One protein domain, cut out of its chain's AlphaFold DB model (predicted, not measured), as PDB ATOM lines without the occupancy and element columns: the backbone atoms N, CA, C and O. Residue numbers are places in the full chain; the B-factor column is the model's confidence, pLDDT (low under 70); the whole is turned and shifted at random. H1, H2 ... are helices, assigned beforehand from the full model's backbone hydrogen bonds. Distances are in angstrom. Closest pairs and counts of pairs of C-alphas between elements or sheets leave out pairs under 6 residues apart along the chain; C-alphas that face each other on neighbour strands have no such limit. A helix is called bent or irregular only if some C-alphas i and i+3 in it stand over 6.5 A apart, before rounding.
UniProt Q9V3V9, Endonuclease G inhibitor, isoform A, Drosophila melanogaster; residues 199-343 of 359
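Overview. This is residues 199 to 343 of the 359 residues of the protein "Endonuclease G inhibitor, isoform A" of Drosophila melanogaster (UniProt Q9V3V9). The model is a flat slab built on an up-and-down bundle of four helices, with H3 and H4 packed together in its middle, H2 on one side of this pair and H5 on the other. The helices zigzag through two layers, H2, H4 and H6 in one and H3 and H5 in the other, while short H1 crosses one end of H2 and H3, and a long loop, residues 318 to 339, leads from H6 to the tiny H7 near H5 and H6. The printed part has 145 residues with seven named helices, H1 to H7 in order along the chain, and no named strand; the class is all helix. It is compact, with a radius of gyration of the C-alphas of 15.7 A, and the C-alphas span 45 by 41 by 18 A.

Along the chain. H1 is residues 199 to 206, beginning at C-alpha 199 at (22.069, 45.289, 48.076). H2 follows at residues 218 to 229, 16.4 A from first to last C-alpha. H3, residues 238 to 261, is the longest helix with 24 residues and 33.9 A, and its C-alpha 238 stands at (37.423, 35.587, 40.612). H4 is residues 267 to 287, 30.0 A long. H5 is residues 290 to 305, 23.5 A long; it is neither bent nor irregular, but only just: C-alphas 294 and 297 are 6.1 A apart. H6 is residues 309 to 317, 10.3 A long, and it too is only just neither bent nor irregular, with C-alphas 314 and 317 6.3 A apart. H7 is residues 340 to 343, and its last C-alpha is at (27.388, 3.479, 37.155).

Arrangement. H2, H3, H4 and H5 form a bundle that is up and down, each helix running against the one before it in the chain. H3 and H4 are a helical hairpin and touch with 19 pairs of C-alphas within 8 A, the closest being those of Ile 256 and Ala 273, 5.0 A apart; they run opposite ways at a shallow tilt of 20 degrees. H2 and H3 are another helical hairpin, at a shallow tilt of 9 degrees, and H3 touches H2 with residues 244 to 255 alone; the closest C-alphas are those of Phe 229 and Ser 244, 6.8 A apart. H2, with residues 218 to 222 alone, touches residues 272 to 279 of H4, the closest C-alphas being those of Leu 219 and Leu 276 at 5.0 A. H5 is close to H4 but not clearly touching, with the closest C-alphas, those of Ala 284 and Tyr 292, 6.5 A apart. H5 and H6 are a helical hairpin at a shallow tilt of 22 degrees, and H5 touches H6 with residues 300 to 304 alone; the closest C-alphas are those of Val 303 and Trp 312, 6.8 A apart. H4 and H6 only just touch, with 3 pairs of C-alphas within 8 A. H1 is about perpendicular to H2 at 74 degrees, and touches its residues 228 to 229 alone; the closest C-alphas are those of Ala 204 and Phe 229, 4.5 A apart. H7 is close to H6 but not clearly touching, with the C-alphas of Val 317 and Tyr 343 the closest at 6.4 A. H2 and H5 are apart. In H1, H2 and H3 every O i to N i+4 pair is within hydrogen-bond range, in H4 16 of 17, in H5 10 of 12 and in H6 4 of 5; H7 is too short for such a pair.

Size, cuts and confidence. The outline is flat, and the two C-alphas farthest apart, those of Ile 235 and Glu 307, are 45.8 A from each other. The printed part has no cut. The links from H1 to H2, 11 residues, and from H6 to H7, 22 residues, are long. The mean pLDDT of the printed part is 93.3, and no printed residue is under 70.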
ATOM      1  N   ALA A 199      21.676  46.129  46.939       80.33
ATOM      2  CA  ALA A 199      22.069  45.289  48.076       80.33
ATOM      3  C   ALA A 199      22.597  43.919  47.614       80.33
ATOM      4  O   ALA A 199      23.537  43.389  48.206       80.33
ATOM      5  N   ASP A 200      22.036  43.392  46.524       81.51
ATOM      6  CA  ASP A 200      22.456  42.133  45.915       81.51
ATOM      7  C   ASP A 200      23.812  42.264  45.225       81.51
ATOM      8  O   ASP A 200      24.684  41.434  45.460       81.51
ATOM      9  N   ASP A 201      24.041  43.339  44.466       79.59
ATOM     10  CA  ASP A 201      25.345  43.590  43.842       79.59
ATOM     11  C   ASP A 201      26.436  43.792  44.905       79.59
ATOM     12  O   ASP A 201      27.540  43.270  44.781       79.59
ATOM     13  N   ALA A 202      26.136  44.510  45.990       79.73
ATOM     14  CA  ALA A 202      27.063  44.680  47.106       79.73
ATOM     15  C   ALA A 202      27.366  43.341  47.807       79.73
ATOM     16  O   ALA A 202      28.519  43.071  48.160       79.73
ATOM     17  N   ALA A 203      26.357  42.483  47.983       84.03
ATOM     18  CA  ALA A 203      26.516  41.150  48.558       84.03
ATOM     19  C   ALA A 203      27.295  40.203  47.630       84.03
ATOM     20  O   ALA A 203      28.147  39.456  48.102       84.03
ATOM     21  N   ALA A 204      27.075  40.268  46.316       81.34
ATOM     22  CA  ALA A 204      27.827  39.496  45.330       81.34
ATOM     23  C   ALA A 204      29.300  39.933  45.263       81.34
ATOM     24  O   ALA A 204      30.201  39.100  45.243       81.34
ATOM     25  N   LEU A 205      29.556  41.245  45.310       80.53
ATOM     26  CA  LEU A 205      30.905  41.814  45.245       80.53
ATOM     27  C   LEU A 205      31.716  41.563  46.529       80.53
ATOM     28  O   LEU A 205      32.942  41.483  46.479       80.53
ATOM     29  N   SER A 206      31.043  41.419  47.674       83.73
ATOM     30  CA  SER A 206      31.664  41.074  48.963       83.73
ATOM     31  C   SER A 206      31.694  39.567  49.259       83.73
ATOM     32  O   SER A 206      32.510  39.123  50.065       83.73
ATOM     33  N   GLY A 207      30.816  38.777  48.635       82.90
ATOM     34  CA  GLY A 207      30.552  37.378  48.991       82.90
ATOM     35  C   GLY A 207      29.747  37.202  50.292       82.90
ATOM     36  O   GLY A 207      29.586  36.079  50.788       82.90
ATOM     37  N   GLU A 208      29.240  38.292  50.878       87.60
ATOM     38  CA  GLU A 208      28.514  38.293  52.151       87.60
ATOM     39  C   GLU A 208      27.003  38.085  51.949       87.60
ATOM     40  O   GLU A 208      26.193  38.994  52.106       87.60
ATOM     41  N   PHE A 209      26.603  36.853  51.630       90.94
ATOM     42  CA  PHE A 209      25.195  36.426  51.586       90.94
ATOM     43  C   PHE A 209      24.998  35.059  52.246       90.94
ATOM     44  O   PHE A 209      25.934  34.268  52.327       90.94
ATOM     45  N   GLU A 210      23.797  34.730  52.711       89.76
ATOM     46  CA  GLU A 210      23.492  33.379  53.198       89.76
ATOM     47  C   GLU A 210      22.963  32.502  52.057       89.76
ATOM     48  O   GLU A 210      21.976  32.840  51.410       89.76
ATOM     49  N   ALA A 211      23.614  31.360  51.819       92.11
ATOM     50  CA  ALA A 211      23.136  30.356  50.874       92.11
ATOM     51  C   ALA A 211      22.296  29.324  51.634       92.11
ATOM     52  O   ALA A 211      22.827  28.348  52.159       92.11
ATOM     53  N   THR A 212      20.992  29.574  51.735       91.32
ATOM     54  CA  THR A 212      20.056  28.687  52.434       91.32
ATOM     55  C   THR A 212      19.039  28.148  51.443       91.32
ATOM     56  O   THR A 212      18.425  28.928  50.722       91.32
ATOM     57  N   LEU A 213      18.872  26.823  51.437       94.88
ATOM     58  CA  LEU A 213      17.880  26.105  50.641       94.88
ATOM     59  C   LEU A 213      16.971  25.287  51.562       94.88
ATOM     60  O   LEU A 213      17.437  24.666  52.524       94.88
ATOM     61  N   THR A 214      15.683  25.275  51.258       94.41
ATOM     62  CA  THR A 214      14.604  24.614  51.985       94.41
ATOM     63  C   THR A 214      14.154  23.343  51.258       94.41
ATOM     64  O   THR A 214      14.571  23.066  50.132       94.41
ATOM     65  N   LYS A 215      13.330  22.506  51.906       94.15
ATOM     66  CA  LYS A 215      12.816  21.266  51.281       94.15
ATOM     67  C   LYS A 215      11.597  21.529  50.401       94.15
ATOM     68  O   LYS A 215      11.199  20.676  49.607       94.15
ATOM     69  N   GLU A 216      10.988  22.692  50.569       92.71
ATOM     70  CA  GLU A 216       9.760  23.108  49.932       92.71
ATOM     71  C   GLU A 216      10.007  23.331  48.438       92.71
ATOM     72  O   GLU A 216       9.447  22.575  47.640       92.71
ATOM     73  N   ASN A 217      10.907  24.265  48.090       93.51
ATOM     74  CA  ASN A 217      11.231  24.663  46.711       93.51
ATOM     75  C   ASN A 217      12.756  24.767  46.450       93.51
ATOM     76  O   ASN A 217      13.243  25.801  45.985       93.51
ATOM     77  N   PRO A 218      13.535  23.697  46.705       95.75
ATOM     78  CA  PRO A 218      15.002  23.741  46.690       95.75
ATOM     79  C   PRO A 218      15.599  24.226  45.360       95.75
ATOM     80  O   PRO A 218      16.581  24.964  45.351       95.75
ATOM     81  N   LEU A 219      15.008  23.824  44.229       95.19
ATOM     82  CA  LEU A 219      15.490  24.199  42.897       95.19
ATOM     83  C   LEU A 219      15.297  25.690  42.600       95.19
ATOM     84  O   LEU A 219      16.180  26.335  42.037       95.19
ATOM     85  N   GLU A 220      14.136  26.236  42.947       91.78
ATOM     86  CA  GLU A 220      13.812  27.642  42.699       91.78
ATOM     87  C   GLU A 220      14.668  28.564  43.572       91.78
ATOM     88  O   GLU A 220      15.210  29.562  43.094       91.78
ATOM     89  N   GLU A 221      14.867  28.183  44.831       94.66
ATOM     90  CA  GLU A 221      15.741  28.898  45.755       94.66
ATOM     91  C   GLU A 221      17.207  28.847  45.304       94.66
ATOM     92  O   GLU A 221      17.883  29.877  45.305       94.66
ATOM     93  N   TYR A 222      17.683  27.692  44.825       96.35
ATOM     94  CA  TYR A 222      19.026  27.547  44.258       96.35
ATOM     95  C   TYR A 222      19.234  28.475  43.060       96.35
ATOM     96  O   TYR A 222      20.185  29.260  43.037       96.35
ATOM     97  N   ARG A 223      18.300  28.459  42.102       92.82
ATOM     98  CA  ARG A 223      18.344  29.344  40.928       92.82
ATOM     99  C   ARG A 223      18.312  30.818  41.320       92.82
ATOM    100  O   ARG A 223      19.028  31.624  40.730       92.82
ATOM    101  N   THR A 224      17.521  31.171  42.330       90.59
ATOM    102  CA  THR A 224      17.444  32.541  42.848       90.59
ATOM    103  C   THR A 224      18.779  32.988  43.441       90.59
ATOM    104  O   THR A 224      19.238  34.090  43.142       90.59
ATOM    105  N   LEU A 225      19.441  32.134  44.228       93.35
ATOM    106  CA  LEU A 225      20.772  32.423  44.766       93.35
ATOM    107  C   LEU A 225      21.815  32.582  43.653       93.35
ATOM    108  O   LEU A 225      22.563  33.560  43.665       93.35
ATOM    109  N   MET A 226      21.837  31.671  42.671       92.19
ATOM    110  CA  MET A 226      22.758  31.750  41.528       92.19
ATOM    111  C   MET A 226      22.559  33.050  40.744       92.19
ATOM    112  O   MET A 226      23.527  33.745  40.441       92.19
ATOM    113  N   LYS A 227      21.305  33.439  40.477       88.54
ATOM    114  CA  LYS A 227      20.988  34.686  39.768       88.54
ATOM    115  C   LYS A 227      21.445  35.930  40.534       88.54
ATOM    116  O   LYS A 227      21.976  36.851  39.927       88.54
ATOM    117  N   ARG A 228      21.220  35.966  41.850       86.89
ATOM    118  CA  ARG A 228      21.498  37.150  42.679       86.89
ATOM    119  C   ARG A 228      22.979  37.348  42.969       86.89
ATOM    120  O   ARG A 228      23.412  38.490  43.061       86.89
ATOM    121  N   PHE A 229      23.738  36.263  43.130       88.86
ATOM    122  CA  PHE A 229      25.088  36.345  43.699       88.86
ATOM    123  C   PHE A 229      26.203  35.744  42.837       88.86
ATOM    124  O   PHE A 229      27.370  35.908  43.182       88.86
ATOM    125  N   VAL A 230      25.880  35.063  41.732       87.43
ATOM    126  CA  VAL A 230      26.877  34.467  40.820       87.43
ATOM    127  C   VAL A 230      26.744  35.027  39.406       87.43
ATOM    128  O   VAL A 230      27.731  35.462  38.822       87.43
ATOM    129  N   LEU A 231      25.525  35.059  38.866       86.57
ATOM    130  CA  LEU A 231      25.216  35.548  37.516       86.57
ATOM    131  C   LEU A 231      24.964  37.065  37.508       86.57
ATOM    132  O   LEU A 231      23.973  37.550  36.960       86.57
ATOM    133  N   THR A 232      25.837  37.820  38.173       80.43
ATOM    134  CA  THR A 232      25.693  39.273  38.324       80.43
ATOM    135  C   THR A 232      26.291  40.032  37.147       80.43
ATOM    136  O   THR A 232      27.281  39.597  36.569       80.43
ATOM    137  N   LYS A 233      25.756  41.219  36.836       79.55
ATOM    138  CA  LYS A 233      26.267  42.084  35.750       79.55
ATOM    139  C   LYS A 233      27.517  42.897  36.133       79.55
ATOM    140  O   LYS A 233      28.038  43.645  35.311       79.55
ATOM    141  N   ILE A 234      27.963  42.808  37.384       77.44
ATOM    142  CA  ILE A 234      29.118  43.542  37.912       77.44
ATOM    143  C   ILE A 234      30.401  42.712  37.811       77.44
ATOM    144  O   ILE A 234      30.375  41.487  37.874       77.44
ATOM    145  N   ILE A 235      31.539  43.397  37.701       78.84
ATOM    146  CA  ILE A 235      32.859  42.760  37.720       78.84
ATOM    147  C   ILE A 235      33.180  42.367  39.168       78.84
ATOM    148  O   ILE A 235      33.465  43.229  40.003       78.84
ATOM    149  N   VAL A 236      33.131  41.070  39.462       78.87
ATOM    150  CA  VAL A 236      33.463  40.489  40.771       78.87
ATOM    151  C   VAL A 236      34.833  39.810  40.673       78.87
ATOM    152  O   VAL A 236      35.050  39.068  39.720       78.87
ATOM    153  N   PRO A 237      35.768  40.018  41.623       81.22
ATOM    154  CA  PRO A 237      37.042  39.301  41.614       81.22
ATOM    155  C   PRO A 237      36.840  37.780  41.624       81.22
ATOM    156  O   PRO A 237      36.080  37.277  42.454       81.22
ATOM    157  N   ASP A 238      37.575  37.042  40.788       78.61
ATOM    158  CA  ASP A 238      37.423  35.587  40.612       78.61
ATOM    159  C   ASP A 238      37.408  34.808  41.930       78.61
ATOM    160  O   ASP A 238      36.611  33.893  42.108       78.61
ATOM    161  N   SER A 239      38.241  35.187  42.905       87.03
ATOM    162  CA  SER A 239      38.271  34.523  44.214       87.03
ATOM    163  C   SER A 239      36.960  34.674  44.993       87.03
ATOM    164  O   SER A 239      36.569  33.765  45.722       87.03
ATOM    165  N   VAL A 240      36.292  35.825  44.865       88.07
ATOM    166  CA  VAL A 240      34.991  36.094  45.495       88.07
ATOM    167  C   VAL A 240      33.890  35.368  44.732       88.07
ATOM    168  O   VAL A 240      33.027  34.743  45.351       88.07
ATOM    169  N   HIS A 241      33.955  35.384  43.400       88.29
ATOM    170  CA  HIS A 241      33.018  34.664  42.541       88.29
ATOM    171  C   HIS A 241      33.067  33.150  42.804       88.29
ATOM    172  O   HIS A 241      32.058  32.561  43.192       88.29
ATOM    173  N   GLN A 242      34.256  32.539  42.776       89.54
ATOM    174  CA  GLN A 242      34.462  31.125  43.104       89.54
ATOM    175  C   GLN A 242      34.014  30.775  44.529       89.54
ATOM    176  O   GLN A 242      33.420  29.719  44.751       89.54
ATOM    177  N   ALA A 243      34.276  31.639  45.516       92.04
ATOM    178  CA  ALA A 243      33.801  31.420  46.883       92.04
ATOM    179  C   ALA A 243      32.264  31.451  46.966       92.04
ATOM    180  O   ALA A 243      31.673  30.631  47.672       92.04
ATOM    181  N   SER A 244      31.624  32.350  46.215       92.73
ATOM    182  CA  SER A 244      30.165  32.472  46.127       92.73
ATOM    183  C   SER A 244      29.539  31.238  45.480       92.73
ATOM    184  O   SER A 244      28.623  30.646  46.056       92.73
ATOM    185  N   VAL A 245      30.106  30.765  44.362       93.42
ATOM    186  CA  VAL A 245      29.714  29.500  43.719       93.42
ATOM    187  C   VAL A 245      29.844  28.332  44.697       93.42
ATOM    188  O   VAL A 245      28.890  27.584  44.901       93.42
ATOM    189  N   LYS A 246      30.991  28.196  45.376       94.98
ATOM    190  CA  LYS A 246      31.222  27.116  46.353       94.98
ATOM    191  C   LYS A 246      30.231  27.140  47.511       94.98
ATOM    192  O   LYS A 246      29.827  26.078  47.988       94.98
ATOM    193  N   LYS A 247      29.820  28.329  47.956       96.18
ATOM    194  CA  LYS A 247      28.830  28.506  49.025       96.18
ATOM    195  C   LYS A 247      27.456  27.980  48.612       96.18
ATOM    196  O   LYS A 247      26.841  27.230  49.367       96.18
ATOM    197  N   ILE A 248      27.009  28.315  47.403       97.09
ATOM    198  CA  ILE A 248      25.728  27.842  46.858       97.09
ATOM    199  C   ILE A 248      25.792  26.340  46.550       97.09
ATOM    200  O   ILE A 248      24.878  25.598  46.911       97.09
ATOM    201  N   ALA A 249      26.904  25.858  45.989       97.28
ATOM    202  CA  ALA A 249      27.145  24.439  45.746       97.28
ATOM    203  C   ALA A 249      27.091  23.610  47.042       97.28
ATOM    204  O   ALA A 249      26.485  22.540  47.077       97.28
ATOM    205  N   ALA A 250      27.682  24.102  48.136       97.57
ATOM    206  CA  ALA A 250      27.599  23.443  49.438       97.57
ATOM    207  C   ALA A 250      26.151  23.358  49.948       97.57
ATOM    208  O   ALA A 250      25.725  22.282  50.369       97.57
ATOM    209  N   ALA A 251      25.380  24.445  49.841       97.75
ATOM    210  CA  ALA A 251      23.968  24.460  50.220       97.75
ATOM    211  C   ALA A 251      23.132  23.466  49.392       97.75
ATOM    212  O   ALA A 251      22.314  22.737  49.955       97.75
ATOM    213  N   ALA A 252      23.383  23.376  48.079       98.20
ATOM    214  CA  ALA A 252      22.735  22.411  47.189       98.20
ATOM    215  C   ALA A 252      23.013  20.964  47.619       98.20
ATOM    216  O   ALA A 252      22.089  20.165  47.788       98.20
ATOM    217  N   ARG A 253      24.282  20.630  47.877       98.19
ATOM    218  CA  ARG A 253      24.674  19.293  48.347       98.19
ATOM    219  C   ARG A 253      24.032  18.935  49.684       98.19
ATOM    220  O   ARG A 253      23.563  17.811  49.852       98.19
ATOM    221  N   GLU A 254      23.984  19.877  50.625       97.92
ATOM    222  CA  GLU A 254      23.362  19.654  51.933       97.92
ATOM    223  C   GLU A 254      21.855  19.403  51.837       97.92
ATOM    224  O   GLU A 254      21.348  18.493  52.497       97.92
ATOM    225  N   ILE A 255      21.123  20.183  51.034       97.99
ATOM    226  CA  ILE A 255      19.672  20.002  50.928       97.99
ATOM    227  C   ILE A 255      19.315  18.722  50.166       97.99
ATOM    228  O   ILE A 255      18.395  18.023  50.582       97.99
ATOM    229  N   ILE A 256      20.089  18.346  49.137       98.45
ATOM    230  CA  ILE A 256      19.956  17.042  48.465       98.45
ATOM    231  C   ILE A 256      20.136  15.913  49.484       98.45
ATOM    232  O   ILE A 256      19.318  14.994  49.547       98.45
ATOM    233  N   TRP A 257      21.163  16.007  50.335       98.42
ATOM    234  CA  TRP A 257      21.411  15.018  51.384       98.42
ATOM    235  C   TRP A 257      20.235  14.918  52.365       98.42
ATOM    236  O   TRP A 257      19.779  13.822  52.683       98.42
ATOM    237  N   LYS A 258      19.688  16.054  52.809       97.75
ATOM    238  CA  LYS A 258      18.532  16.104  53.723       97.75
ATOM    239  C   LYS A 258      17.242  15.578  53.093       97.75
ATOM    240  O   LYS A 258      16.442  14.946  53.784       97.75
ATOM    241  N   LEU A 259      17.004  15.849  51.808       97.86
ATOM    242  CA  LEU A 259      15.848  15.327  51.071       97.86
ATOM    243  C   LEU A 259      15.893  13.799  50.988       97.86
ATOM    244  O   LEU A 259      14.862  13.156  51.145       97.86
ATOM    245  N   LEU A 260      17.084  13.227  50.792       98.21
ATOM    246  CA  LEU A 260      17.258  11.787  50.605       98.21
ATOM    247  C   LEU A 260      17.434  10.999  51.909       98.21
ATOM    248  O   LEU A 260      17.059   9.828  51.945       98.21
ATOM    249  N   PHE A 261      17.995  11.603  52.966       97.99
ATOM    250  CA  PHE A 261      18.508  10.844  54.116       97.99
ATOM    251  C   PHE A 261      18.047  11.302  55.509       97.99
ATOM    252  O   PHE A 261      18.363  10.614  56.481       97.99
ATOM    253  N   ASP A 262      17.255  12.373  55.650       94.41
ATOM    254  CA  ASP A 262      16.651  12.723  56.959       94.41
ATOM    255  C   ASP A 262      15.586  11.701  57.420       94.41
ATOM    256  O   ASP A 262      15.096  11.744  58.549       94.41
ATOM    257  N   GLY A 263      15.218  10.769  56.545       93.33
ATOM    258  CA  GLY A 263      14.281   9.684  56.788       93.33
ATOM    259  C   GLY A 263      14.221   8.769  55.569       93.33
ATOM    260  O   GLY A 263      15.154   8.727  54.772       93.33
ATOM    261  N   THR A 264      13.118   8.041  55.408       95.08
ATOM    262  CA  THR A 264      12.815   7.389  54.128       95.08
ATOM    263  C   THR A 264      12.231   8.444  53.184       95.08
ATOM    264  O   THR A 264      11.158   8.968  53.491       95.08
ATOM    265  N   PRO A 265      12.903   8.778  52.071       96.98
ATOM    266  CA  PRO A 265      12.480   9.874  51.213       96.98
ATOM    267  C   PRO A 265      11.201   9.510  50.466       96.98
ATOM    268  O   PRO A 265      11.074   8.407  49.918       96.98
ATOM    269  N   SER A 266      10.254  10.444  50.417       96.74
ATOM    270  CA  SER A 266       9.061  10.285  49.592       96.74
ATOM    271  C   SER A 266       9.421  10.336  48.099       96.74
ATOM    272  O   SER A 266      10.501  10.789  47.717       96.74
ATOM    273  N   ALA A 267       8.516   9.893  47.222       95.99
ATOM    274  CA  ALA A 267       8.715  10.044  45.777       95.99
ATOM    275  C   ALA A 267       8.834  11.524  45.360       95.99
ATOM    276  O   ALA A 267       9.550  11.841  44.413       95.99
ATOM    277  N   GLU A 268       8.155  12.427  46.075       96.39
ATOM    278  CA  GLU A 268       8.270  13.873  45.874       96.39
ATOM    279  C   GLU A 268       9.671  14.372  46.246       96.39
ATOM    280  O   GLU A 268      10.310  15.030  45.429       96.39
ATOM    281  N   ASP A 269      10.190  13.989  47.417       97.52
ATOM    282  CA  ASP A 269      11.535  14.384  47.858       97.52
ATOM    283  C   ASP A 269      12.620  13.848  46.916       97.52
ATOM    284  O   ASP A 269      13.564  14.561  46.582       97.52
ATOM    285  N   GLN A 270      12.459  12.612  46.428       97.71
ATOM    286  CA  GLN A 270      13.342  12.031  45.415       97.71
ATOM    287  C   GLN A 270      13.299  12.811  44.094       97.71
ATOM    288  O   GLN A 270      14.335  12.987  43.455       97.71
ATOM    289  N   ASN A 271      12.129  13.296  43.669       97.13
ATOM    290  CA  ASN A 271      12.031  14.131  42.471       97.13
ATOM    291  C   ASN A 271      12.710  15.490  42.685       97.13
ATOM    292  O   ASN A 271      13.549  15.859  41.871       97.13
ATOM    293  N   LYS A 272      12.439  16.173  43.804       97.84
ATOM    294  CA  LYS A 272      13.074  17.460  44.143       97.84
ATOM    295  C   LYS A 272      14.596  17.349  44.223       97.84
ATOM    296  O   LYS A 272      15.310  18.206  43.705       97.84
ATOM    297  N   ALA A 273      15.099  16.277  44.838       98.25
ATOM    298  CA  ALA A 273      16.530  16.007  44.918       98.25
ATOM    299  C   ALA A 273      17.148  15.787  43.530       98.25
ATOM    300  O   ALA A 273      18.218  16.319  43.256       98.25
ATOM    301  N   ALA A 274      16.479  15.033  42.650       97.64
ATOM    302  CA  ALA A 274      16.962  14.784  41.294       97.64
ATOM    303  C   ALA A 274      16.973  16.054  40.429       97.64
ATOM    304  O   ALA A 274      17.938  16.283  39.706       97.64
ATOM    305  N   GLU A 275      15.930  16.881  40.521       97.39
ATOM    306  CA  GLU A 275      15.834  18.143  39.781       97.39
ATOM    307  C   GLU A 275      16.929  19.131  40.200       97.39
ATOM    308  O   GLU A 275      17.613  19.690  39.342       97.39
ATOM    309  N   LEU A 276      17.152  19.302  41.509       98.02
ATOM    310  CA  LEU A 276      18.242  20.144  42.005       98.02
ATOM    311  C   LEU A 276      19.616  19.567  41.643       98.02
ATOM    312  O   LEU A 276      20.501  20.319  41.247       98.02
ATOM    313  N   LEU A 277      19.804  18.249  41.759       98.22
ATOM    314  CA  LEU A 277      21.070  17.599  41.419       98.22
ATOM    315  C   LEU A 277      21.425  17.783  39.940       98.22
ATOM    316  O   LEU A 277      22.590  17.998  39.624       98.22
ATOM    317  N   GLN A 278      20.434  17.723  39.048       97.46
ATOM    318  CA  GLN A 278      20.635  17.944  37.620       97.46
ATOM    319  C   GLN A 278      21.083  19.377  37.314       97.46
ATOM    320  O   GLN A 278      22.042  19.560  36.570       97.46
ATOM    321  N   GLU A 279      20.419  20.379  37.896       95.38
ATOM    322  CA  GLU A 279      20.799  21.783  37.697       95.38
ATOM    323  C   GLU A 279      22.187  22.065  38.287       95.38
ATOM    324  O   GLU A 279      23.059  22.598  37.605       95.38
ATOM    325  N   TYR A 280      22.423  21.621  39.526       97.62
ATOM    326  CA  TYR A 280      23.710  21.776  40.195       97.62
ATOM    327  C   TYR A 280      24.843  21.085  39.425       97.62
ATOM    328  O   TYR A 280      25.925  21.651  39.304       97.62
ATOM    329  N   LYS A 281      24.607  19.889  38.867       97.58
ATOM    330  CA  LYS A 281      25.579  19.215  37.999       97.58
ATOM    331  C   LYS A 281      25.920  20.073  36.778       97.58
ATOM    332  O   LYS A 281      27.096  20.200  36.455       97.58
ATOM    333  N   GLY A 282      24.910  20.643  36.118       93.50
ATOM    334  CA  GLY A 282      25.108  21.511  34.956       93.50
ATOM    335  C   GLY A 282      25.976  22.726  35.283       93.50
ATOM    336  O   GLY A 282      26.951  22.984  34.586       93.50
ATOM    337  N   ASP A 283      25.684  23.412  36.389       94.46
ATOM    338  CA  ASP A 283      26.504  24.536  36.851       94.46
ATOM    339  C   ASP A 283      27.916  24.090  37.262       94.46
ATOM    340  O   ASP A 283      28.898  24.759  36.951       94.46
ATOM    341  N   ALA A 284      28.054  22.949  37.943       95.46
ATOM    342  CA  ALA A 284      29.357  22.417  38.336       95.46
ATOM    343  C   ALA A 284      30.234  22.076  37.122       95.46
ATOM    344  O   ALA A 284      31.436  22.318  37.168       95.46
ATOM    345  N   GLY A 285      29.634  21.574  36.038       92.19
ATOM    346  CA  GLY A 285      30.321  21.340  34.767       92.19
ATOM    347  C   GLY A 285      30.914  22.608  34.149       92.19
ATOM    348  O   GLY A 285      31.880  22.505  33.406       92.19
ATOM    349  N   PHE A 286      30.395  23.790  34.493       89.04
ATOM    350  CA  PHE A 286      30.900  25.078  34.012       89.04
ATOM    351  C   PHE A 286      31.842  25.778  35.007       89.04
ATOM    352  O   PHE A 286      32.841  26.365  34.611       89.04
ATOM    353  N   TYR A 287      31.552  25.740  36.312       90.21
ATOM    354  CA  TYR A 287      32.340  26.480  37.314       90.21
ATOM    355  C   TYR A 287      33.514  25.697  37.921       90.21
ATOM    356  O   TYR A 287      34.245  26.243  38.755       90.21
ATOM    357  N   GLY A 288      33.674  24.421  37.573       91.24
ATOM    358  CA  GLY A 288      34.702  23.546  38.131       91.24
ATOM    359  C   GLY A 288      34.100  22.284  38.755       91.24
ATOM    360  O   GLY A 288      33.659  22.319  39.912       91.24
ATOM    361  N   PRO A 289      34.108  21.149  38.039       95.21
ATOM    362  CA  PRO A 289      33.384  19.943  38.446       95.21
ATOM    363  C   PRO A 289      34.057  19.123  39.558       95.21
ATOM    364  O   PRO A 289      33.434  18.199  40.076       95.21
ATOM    365  N   ASP A 290      35.287  19.430  39.977       95.85
ATOM    366  CA  ASP A 290      36.075  18.601  40.911       95.85
ATOM    367  C   ASP A 290      35.365  18.297  42.244       95.85
ATOM    368  O   ASP A 290      35.347  17.150  42.715       95.85
ATOM    369  N   ASP A 291      34.735  19.313  42.844       96.39
ATOM    370  CA  ASP A 291      33.989  19.165  44.100       96.39
ATOM    371  C   ASP A 291      32.754  18.268  43.901       96.39
ATOM    372  O   ASP A 291      32.434  17.435  44.758       96.39
ATOM    373  N   TYR A 292      32.070  18.413  42.759       98.22
ATOM    374  CA  TYR A 292      30.926  17.580  42.386       98.22
ATOM    375  C   TYR A 292      31.368  16.133  42.160       98.22
ATOM    376  O   TYR A 292      30.814  15.217  42.768       98.22
ATOM    377  N   ASN A 293      32.404  15.933  41.345       98.15
ATOM    378  CA  ASN A 293      32.941  14.628  40.978       98.15
ATOM    379  C   ASN A 293      33.439  13.852  42.191       98.15
ATOM    380  O   ASN A 293      33.287  12.639  42.231       98.15
ATOM    381  N   SER A 294      33.962  14.527  43.214       97.76
ATOM    382  CA  SER A 294      34.329  13.876  44.474       97.76
ATOM    383  C   SER A 294      33.100  13.523  45.319       97.76
ATOM    384  O   SER A 294      32.979  12.414  45.846       97.76
ATOM    385  N   TRP A 295      32.157  14.458  45.462       98.48
ATOM    386  CA  TRP A 295      30.989  14.281  46.325       98.48
ATOM    387  C   TRP A 295      29.968  13.276  45.779       98.48
ATOM    388  O   TRP A 295      29.358  12.541  46.558       98.48
ATOM    389  N   ILE A 296      29.793  13.197  44.460       98.54
ATOM    390  CA  ILE A 296      28.760  12.365  43.837       98.54
ATOM    391  C   ILE A 296      28.974  10.864  44.088       98.54
ATOM    392  O   ILE A 296      28.007  10.105  44.177       98.54
ATOM    393  N   PHE A 297      30.224  10.426  44.292       98.30
ATOM    394  CA  PHE A 297      30.538   9.060  44.729       98.30
ATOM    395  C   PHE A 297      30.042   8.786  46.150       98.30
ATOM    396  O   PHE A 297      29.446   7.738  46.387       98.30
ATOM    397  N   ASN A 298      30.209   9.740  47.071       98.33
ATOM    398  CA  ASN A 298      29.684   9.613  48.433       98.33
ATOM    399  C   ASN A 298      28.153   9.551  48.423       98.33
ATOM    400  O   ASN A 298      27.568   8.731  49.126       98.33
ATOM    401  N   LEU A 299      27.506  10.379  47.590       98.50
ATOM    402  CA  LEU A 299      26.055  10.333  47.418       98.50
ATOM    403  C   LEU A 299      25.604   8.961  46.905       98.50
ATOM    404  O   LEU A 299      24.704   8.361  47.487       98.50
ATOM    405  N   ARG A 300      26.244   8.440  45.849       98.49
ATOM    406  CA  ARG A 300      25.958   7.104  45.304       98.49
ATOM    407  C   ARG A 300      26.092   6.022  46.372       98.49
ATOM    408  O   ARG A 300      25.205   5.181  46.504       98.49
ATOM    409  N   ASP A 301      27.203   6.012  47.097       98.32
ATOM    410  CA  ASP A 301      27.490   4.961  48.072       98.32
ATOM    411  C   ASP A 301      26.467   4.978  49.219       98.32
ATOM    412  O   ASP A 301      26.008   3.915  49.644       98.32
ATOM    413  N   GLU A 302      26.011   6.160  49.645       98.37
ATOM    414  CA  GLU A 302      24.936   6.297  50.633       98.37
ATOM    415  C   GLU A 302      23.565   5.888  50.061       98.37
ATOM    416  O   GLU A 302      22.834   5.136  50.707       98.37
ATOM    417  N   VAL A 303      23.231   6.286  48.824       98.25
ATOM    418  CA  VAL A 303      22.015   5.854  48.100       98.25
ATOM    419  C   VAL A 303      21.922   4.326  48.052       98.25
ATOM    420  O   VAL A 303      20.866   3.759  48.340       98.25
ATOM    421  N   LEU A 304      23.026   3.648  47.727       98.00
ATOM    422  CA  LEU A 304      23.090   2.188  47.668       98.00
ATOM    423  C   LEU A 304      23.034   1.553  49.064       98.00
ATOM    424  O   LEU A 304      22.335   0.560  49.247       98.00
ATOM    425  N   THR A 305      23.712   2.141  50.054       97.79
ATOM    426  CA  THR A 305      23.679   1.686  51.458       97.79
ATOM    427  C   THR A 305      22.273   1.770  52.058       97.79
ATOM    428  O   THR A 305      21.878   0.905  52.837       97.79
ATOM    429  N   LYS A 306      21.495   2.790  51.679       97.25
ATOM    430  CA  LYS A 306      20.100   2.999  52.099       97.25
ATOM    431  C   LYS A 306      19.078   2.274  51.220       97.25
ATOM    432  O   LYS A 306      17.881   2.457  51.423       97.25
ATOM    433  N   GLU A 307      19.540   1.481  50.254       97.40
ATOM    434  CA  GLU A 307      18.710   0.744  49.297       97.40
ATOM    435  C   GLU A 307      17.704   1.635  48.538       97.40
ATOM    436  O   GLU A 307      16.621   1.191  48.154       97.40
ATOM    437  N   LEU A 308      18.072   2.893  48.256       97.71
ATOM    438  CA  LEU A 308      17.282   3.829  47.443       97.71
ATOM    439  C   LEU A 308      17.423   3.504  45.946       97.71
ATOM    440  O   LEU A 308      17.859   4.318  45.131       97.71
ATOM    441  N   LEU A 309      17.083   2.269  45.578       97.31
ATOM    442  CA  LEU A 309      17.367   1.710  44.258       97.31
ATOM    443  C   LEU A 309      16.575   2.374  43.125       97.31
ATOM    444  O   LEU A 309      17.054   2.399  41.992       97.31
ATOM    445  N   ASP A 310      15.388   2.906  43.415       96.59
ATOM    446  CA  ASP A 310      14.591   3.645  42.432       96.59
ATOM    447  C   ASP A 310      15.246   4.994  42.114       96.59
ATOM    448  O   ASP A 310      15.420   5.331  40.946       96.59
ATOM    449  N   PHE A 311      15.748   5.705  43.131       98.19
ATOM    450  CA  PHE A 311      16.548   6.913  42.926       98.19
ATOM    451  C   PHE A 311      17.830   6.613  42.138       98.19
ATOM    452  O   PHE A 311      18.157   7.321  41.185       98.19
ATOM    453  N   TRP A 312      18.532   5.524  42.475       98.39
ATOM    454  CA  TRP A 312      19.727   5.103  41.743       98.39
ATOM    455  C   TRP A 312      19.436   4.863  40.257       98.39
ATOM    456  O   TRP A 312      20.060   5.479  39.395       98.39
ATOM    457  N   ARG A 313      18.471   3.993  39.944       97.48
ATOM    458  CA  ARG A 313      18.176   3.594  38.563       97.48
ATOM    459  C   ARG A 313      17.534   4.713  37.756       97.48
ATOM    460  O   ARG A 313      18.004   5.025  36.664       97.48
ATOM    461  N   ASP A 314      16.468   5.305  38.282       97.15
ATOM    462  CA  ASP A 314      15.596   6.183  37.503       97.15
ATOM    463  C   ASP A 314      16.066   7.632  37.491       97.15
ATOM    464  O   ASP A 314      15.665   8.381  36.598       97.15
ATOM    465  N   LYS A 315      16.897   8.031  38.465       97.56
ATOM    466  CA  LYS A 315      17.435   9.391  38.565       97.56
ATOM    467  C   LYS A 315      18.924   9.404  38.268       97.56
ATOM    468  O   LYS A 315      19.318   9.922  37.231       97.56
ATOM    469  N   MET A 316      19.751   8.786  39.109       98.11
ATOM    470  CA  MET A 316      21.206   8.914  38.968       98.11
ATOM    471  C   MET A 316      21.742   8.281  37.680       98.11
ATOM    472  O   MET A 316      22.492   8.924  36.953       98.11
ATOM    473  N   VAL A 317      21.344   7.042  37.377       96.94
ATOM    474  CA  VAL A 317      21.789   6.327  36.174       96.94
ATOM    475  C   VAL A 317      21.079   6.869  34.941       96.94
ATOM    476  O   VAL A 317      21.730   7.345  34.021       96.94
ATOM    477  N   LYS A 318      19.743   6.826  34.912       95.64
ATOM    478  CA  LYS A 318      18.965   7.179  33.717       95.64
ATOM    479  C   LYS A 318      19.138   8.635  33.274       95.64
ATOM    480  O   LYS A 318      19.096   8.888  32.075       95.64
ATOM    481  N   MET A 319      19.301   9.574  34.208       95.29
ATOM    482  CA  MET A 319      19.494  10.997  33.893       95.29
ATOM    483  C   MET A 319      20.979  11.392  33.835       95.29
ATOM    484  O   MET A 319      21.273  12.579  33.770       95.29
ATOM    485  N   GLU A 320      21.902  10.421  33.853       96.76
ATOM    486  CA  GLU A 320      23.348  10.657  33.742       96.76
ATOM    487  C   GLU A 320      23.877  11.630  34.819       96.76
ATOM    488  O   GLU A 320      24.684  12.506  34.537       96.76
ATOM    489  N   LEU A 321      23.435  11.502  36.078       97.78
ATOM    490  CA  LEU A 321      23.834  12.395  37.184       97.78
ATOM    491  C   LEU A 321      25.115  11.942  37.900       97.78
ATOM    492  O   LEU A 321      25.375  12.349  39.030       97.78
ATOM    493  N   GLY A 322      25.912  11.074  37.281       97.85
ATOM    494  CA  GLY A 322      27.257  10.748  37.752       97.85
ATOM    495  C   GLY A 322      28.261  11.868  37.472       97.85
ATOM    496  O   GLY A 322      27.846  12.986  37.155       97.85
ATOM    497  N   PRO A 323      29.571  11.577  37.577       98.10
ATOM    498  CA  PRO A 323      30.632  12.551  37.347       98.10
ATOM    499  C   PRO A 323      30.456  13.306  36.030       98.10
ATOM    500  O   PRO A 323      29.990  12.733  35.040       98.10
ATOM    501  N   SER A 324      30.799  14.588  36.054       95.96
ATOM    502  CA  SER A 324      30.939  15.401  34.851       95.96
ATOM    503  C   SER A 324      32.113  14.886  34.012       95.96
ATOM    504  O   SER A 324      33.089  14.368  34.563       95.96
ATOM    505  N   CYS A 325      31.971  14.954  32.693       94.36
ATOM    506  CA  CYS A 325      32.929  14.462  31.702       94.36
ATOM    507  C   CYS A 325      32.747  15.217  30.371       94.36
ATOM    508  O   CYS A 325      31.873  16.075  30.263       94.36
ATOM    509  N   ALA A 326      33.483  14.846  29.319       92.34
ATOM    510  CA  ALA A 326      33.437  15.508  28.001       92.34
ATOM    511  C   ALA A 326      32.051  15.516  27.321       92.34
ATOM    512  O   ALA A 326      31.831  16.141  26.288       92.34
ATOM    513  N   ARG A 327      31.079  14.791  27.884       91.86
ATOM    514  CA  ARG A 327      29.687  14.776  27.420       91.86
ATOM    515  C   ARG A 327      28.852  15.945  27.941       91.86
ATOM    516  O   ARG A 327      27.759  16.155  27.412       91.86
ATOM    517  N   ASP A 328      29.300  16.618  28.999       88.84
ATOM    518  CA  ASP A 328      28.537  17.649  29.710       88.84
ATOM    519  C   ASP A 328      29.361  18.849  30.203       88.84
ATOM    520  O   ASP A 328      28.773  19.782  30.749       88.84
ATOM    521  N   SER A 329      30.679  18.854  29.997       87.64
ATOM    522  CA  SER A 329      31.578  19.924  30.424       87.64
ATOM    523  C   SER A 329      32.747  20.082  29.454       87.64
ATOM    524  O   SER A 329      33.246  19.097  28.912       87.64
ATOM    525  N   ASP A 330      33.176  21.329  29.277       87.51
ATOM    526  CA  ASP A 330      34.345  21.771  28.512       87.51
ATOM    527  C   ASP A 330      35.670  21.628  29.284       87.51
ATOM    528  O   ASP A 330      36.740  21.864  28.727       87.51
ATOM    529  N   TYR A 331      35.629  21.189  30.549       88.71
ATOM    530  CA  TYR A 331      36.825  20.824  31.319       88.71
ATOM    531  C   TYR A 331      37.508  19.549  30.817       88.71
ATOM    532  O   TYR A 331      38.613  19.243  31.267       88.71
ATOM    533  N   TYR A 332      36.834  18.791  29.954       92.52
ATOM    534  CA  TYR A 332      37.264  17.479  29.505       92.52
ATOM    535  C   TYR A 332      37.191  17.378  27.990       92.52
ATOM    536  O   TYR A 332      36.308  17.962  27.360       92.52
ATOM    537  N   ASP A 333      38.053  16.550  27.424       87.50
ATOM    538  CA  ASP A 333      38.058  16.236  26.003       87.50
ATOM    539  C   ASP A 333      37.842  14.732  25.749       87.50
ATOM    540  O   ASP A 333      37.525  13.941  26.639       87.50
ATOM    541  N   ASN A 334      37.949  14.322  24.487       85.59
ATOM    542  CA  ASN A 334      37.738  12.931  24.089       85.59
ATOM    543  C   ASN A 334      38.854  11.970  24.553       85.59
ATOM    544  O   ASN A 334      38.663  10.755  24.464       85.59
ATOM    545  N   GLU A 335      40.010  12.474  24.996       89.33
ATOM    546  CA  GLU A 335      41.101  11.666  25.553       89.33
ATOM    547  C   GLU A 335      40.867  11.339  27.039       89.33
ATOM    548  O   GLU A 335      41.424  10.360  27.552       89.33
ATOM    549  N   ASP A 336      40.006  12.101  27.719       90.81
ATOM    550  CA  ASP A 336      39.656  11.861  29.113       90.81
ATOM    551  C   ASP A 336      38.802  10.592  29.307       90.81
ATOM    552  O   ASP A 336      37.854  10.310  28.562       90.81
ATOM    553  N   PRO A 337      39.077   9.796  30.358       92.36
ATOM    554  CA  PRO A 337      38.337   8.571  30.617       92.36
ATOM    555  C   PRO A 337      36.894   8.859  31.049       92.36
ATOM    556  O   PRO A 337      36.635   9.505  32.065       92.36
ATOM    557  N   LEU A 338      35.930   8.282  30.328       93.81
ATOM    558  CA  LEU A 338      34.517   8.349  30.702       93.81
ATOM    559  C   LEU A 338      34.228   7.566  32.005       93.81
ATOM    560  O   LEU A 338      34.780   6.482  32.222       93.81
ATOM    561  N   PRO A 339      33.300   8.041  32.862       95.41
ATOM    562  CA  PRO A 339      33.107   7.510  34.213       95.41
ATOM    563  C   PRO A 339      32.223   6.246  34.259       95.41
ATOM    564  O   PRO A 339      31.240   6.191  35.000       95.41
ATOM    565  N   PHE A 340      32.556   5.200  33.494       94.99
ATOM    566  CA  PHE A 340      31.786   3.943  33.453       94.99
ATOM    567  C   PHE A 340      31.642   3.292  34.830       94.99
ATOM    568  O   PHE A 340      30.533   2.964  35.259       94.99
ATOM    569  N   GLU A 341      32.756   3.184  35.556       95.89
ATOM    570  CA  GLU A 341      32.844   2.529  36.866       95.89
ATOM    571  C   GLU A 341      31.909   3.147  37.914       95.89
ATOM    572  O   GLU A 341      31.520   2.491  38.886       95.89
ATOM    573  N   PHE A 342      31.521   4.414  37.727       97.86
ATOM    574  CA  PHE A 342      30.573   5.069  38.613       97.86
ATOM    575  C   PHE A 342      29.212   4.362  38.604       97.86
ATOM    576  O   PHE A 342      28.640   4.127  39.673       97.86
ATOM    577  N   TYR A 343      28.727   4.010  37.409       97.83
ATOM    578  CA  TYR A 343      27.388   3.479  37.155       97.83
ATOM    579  C   TYR A 343      27.291   1.952  37.281       97.83
ATOM    580  O   TYR A 343      26.186   1.416  37.384       97.83
TER     581      TYR A 343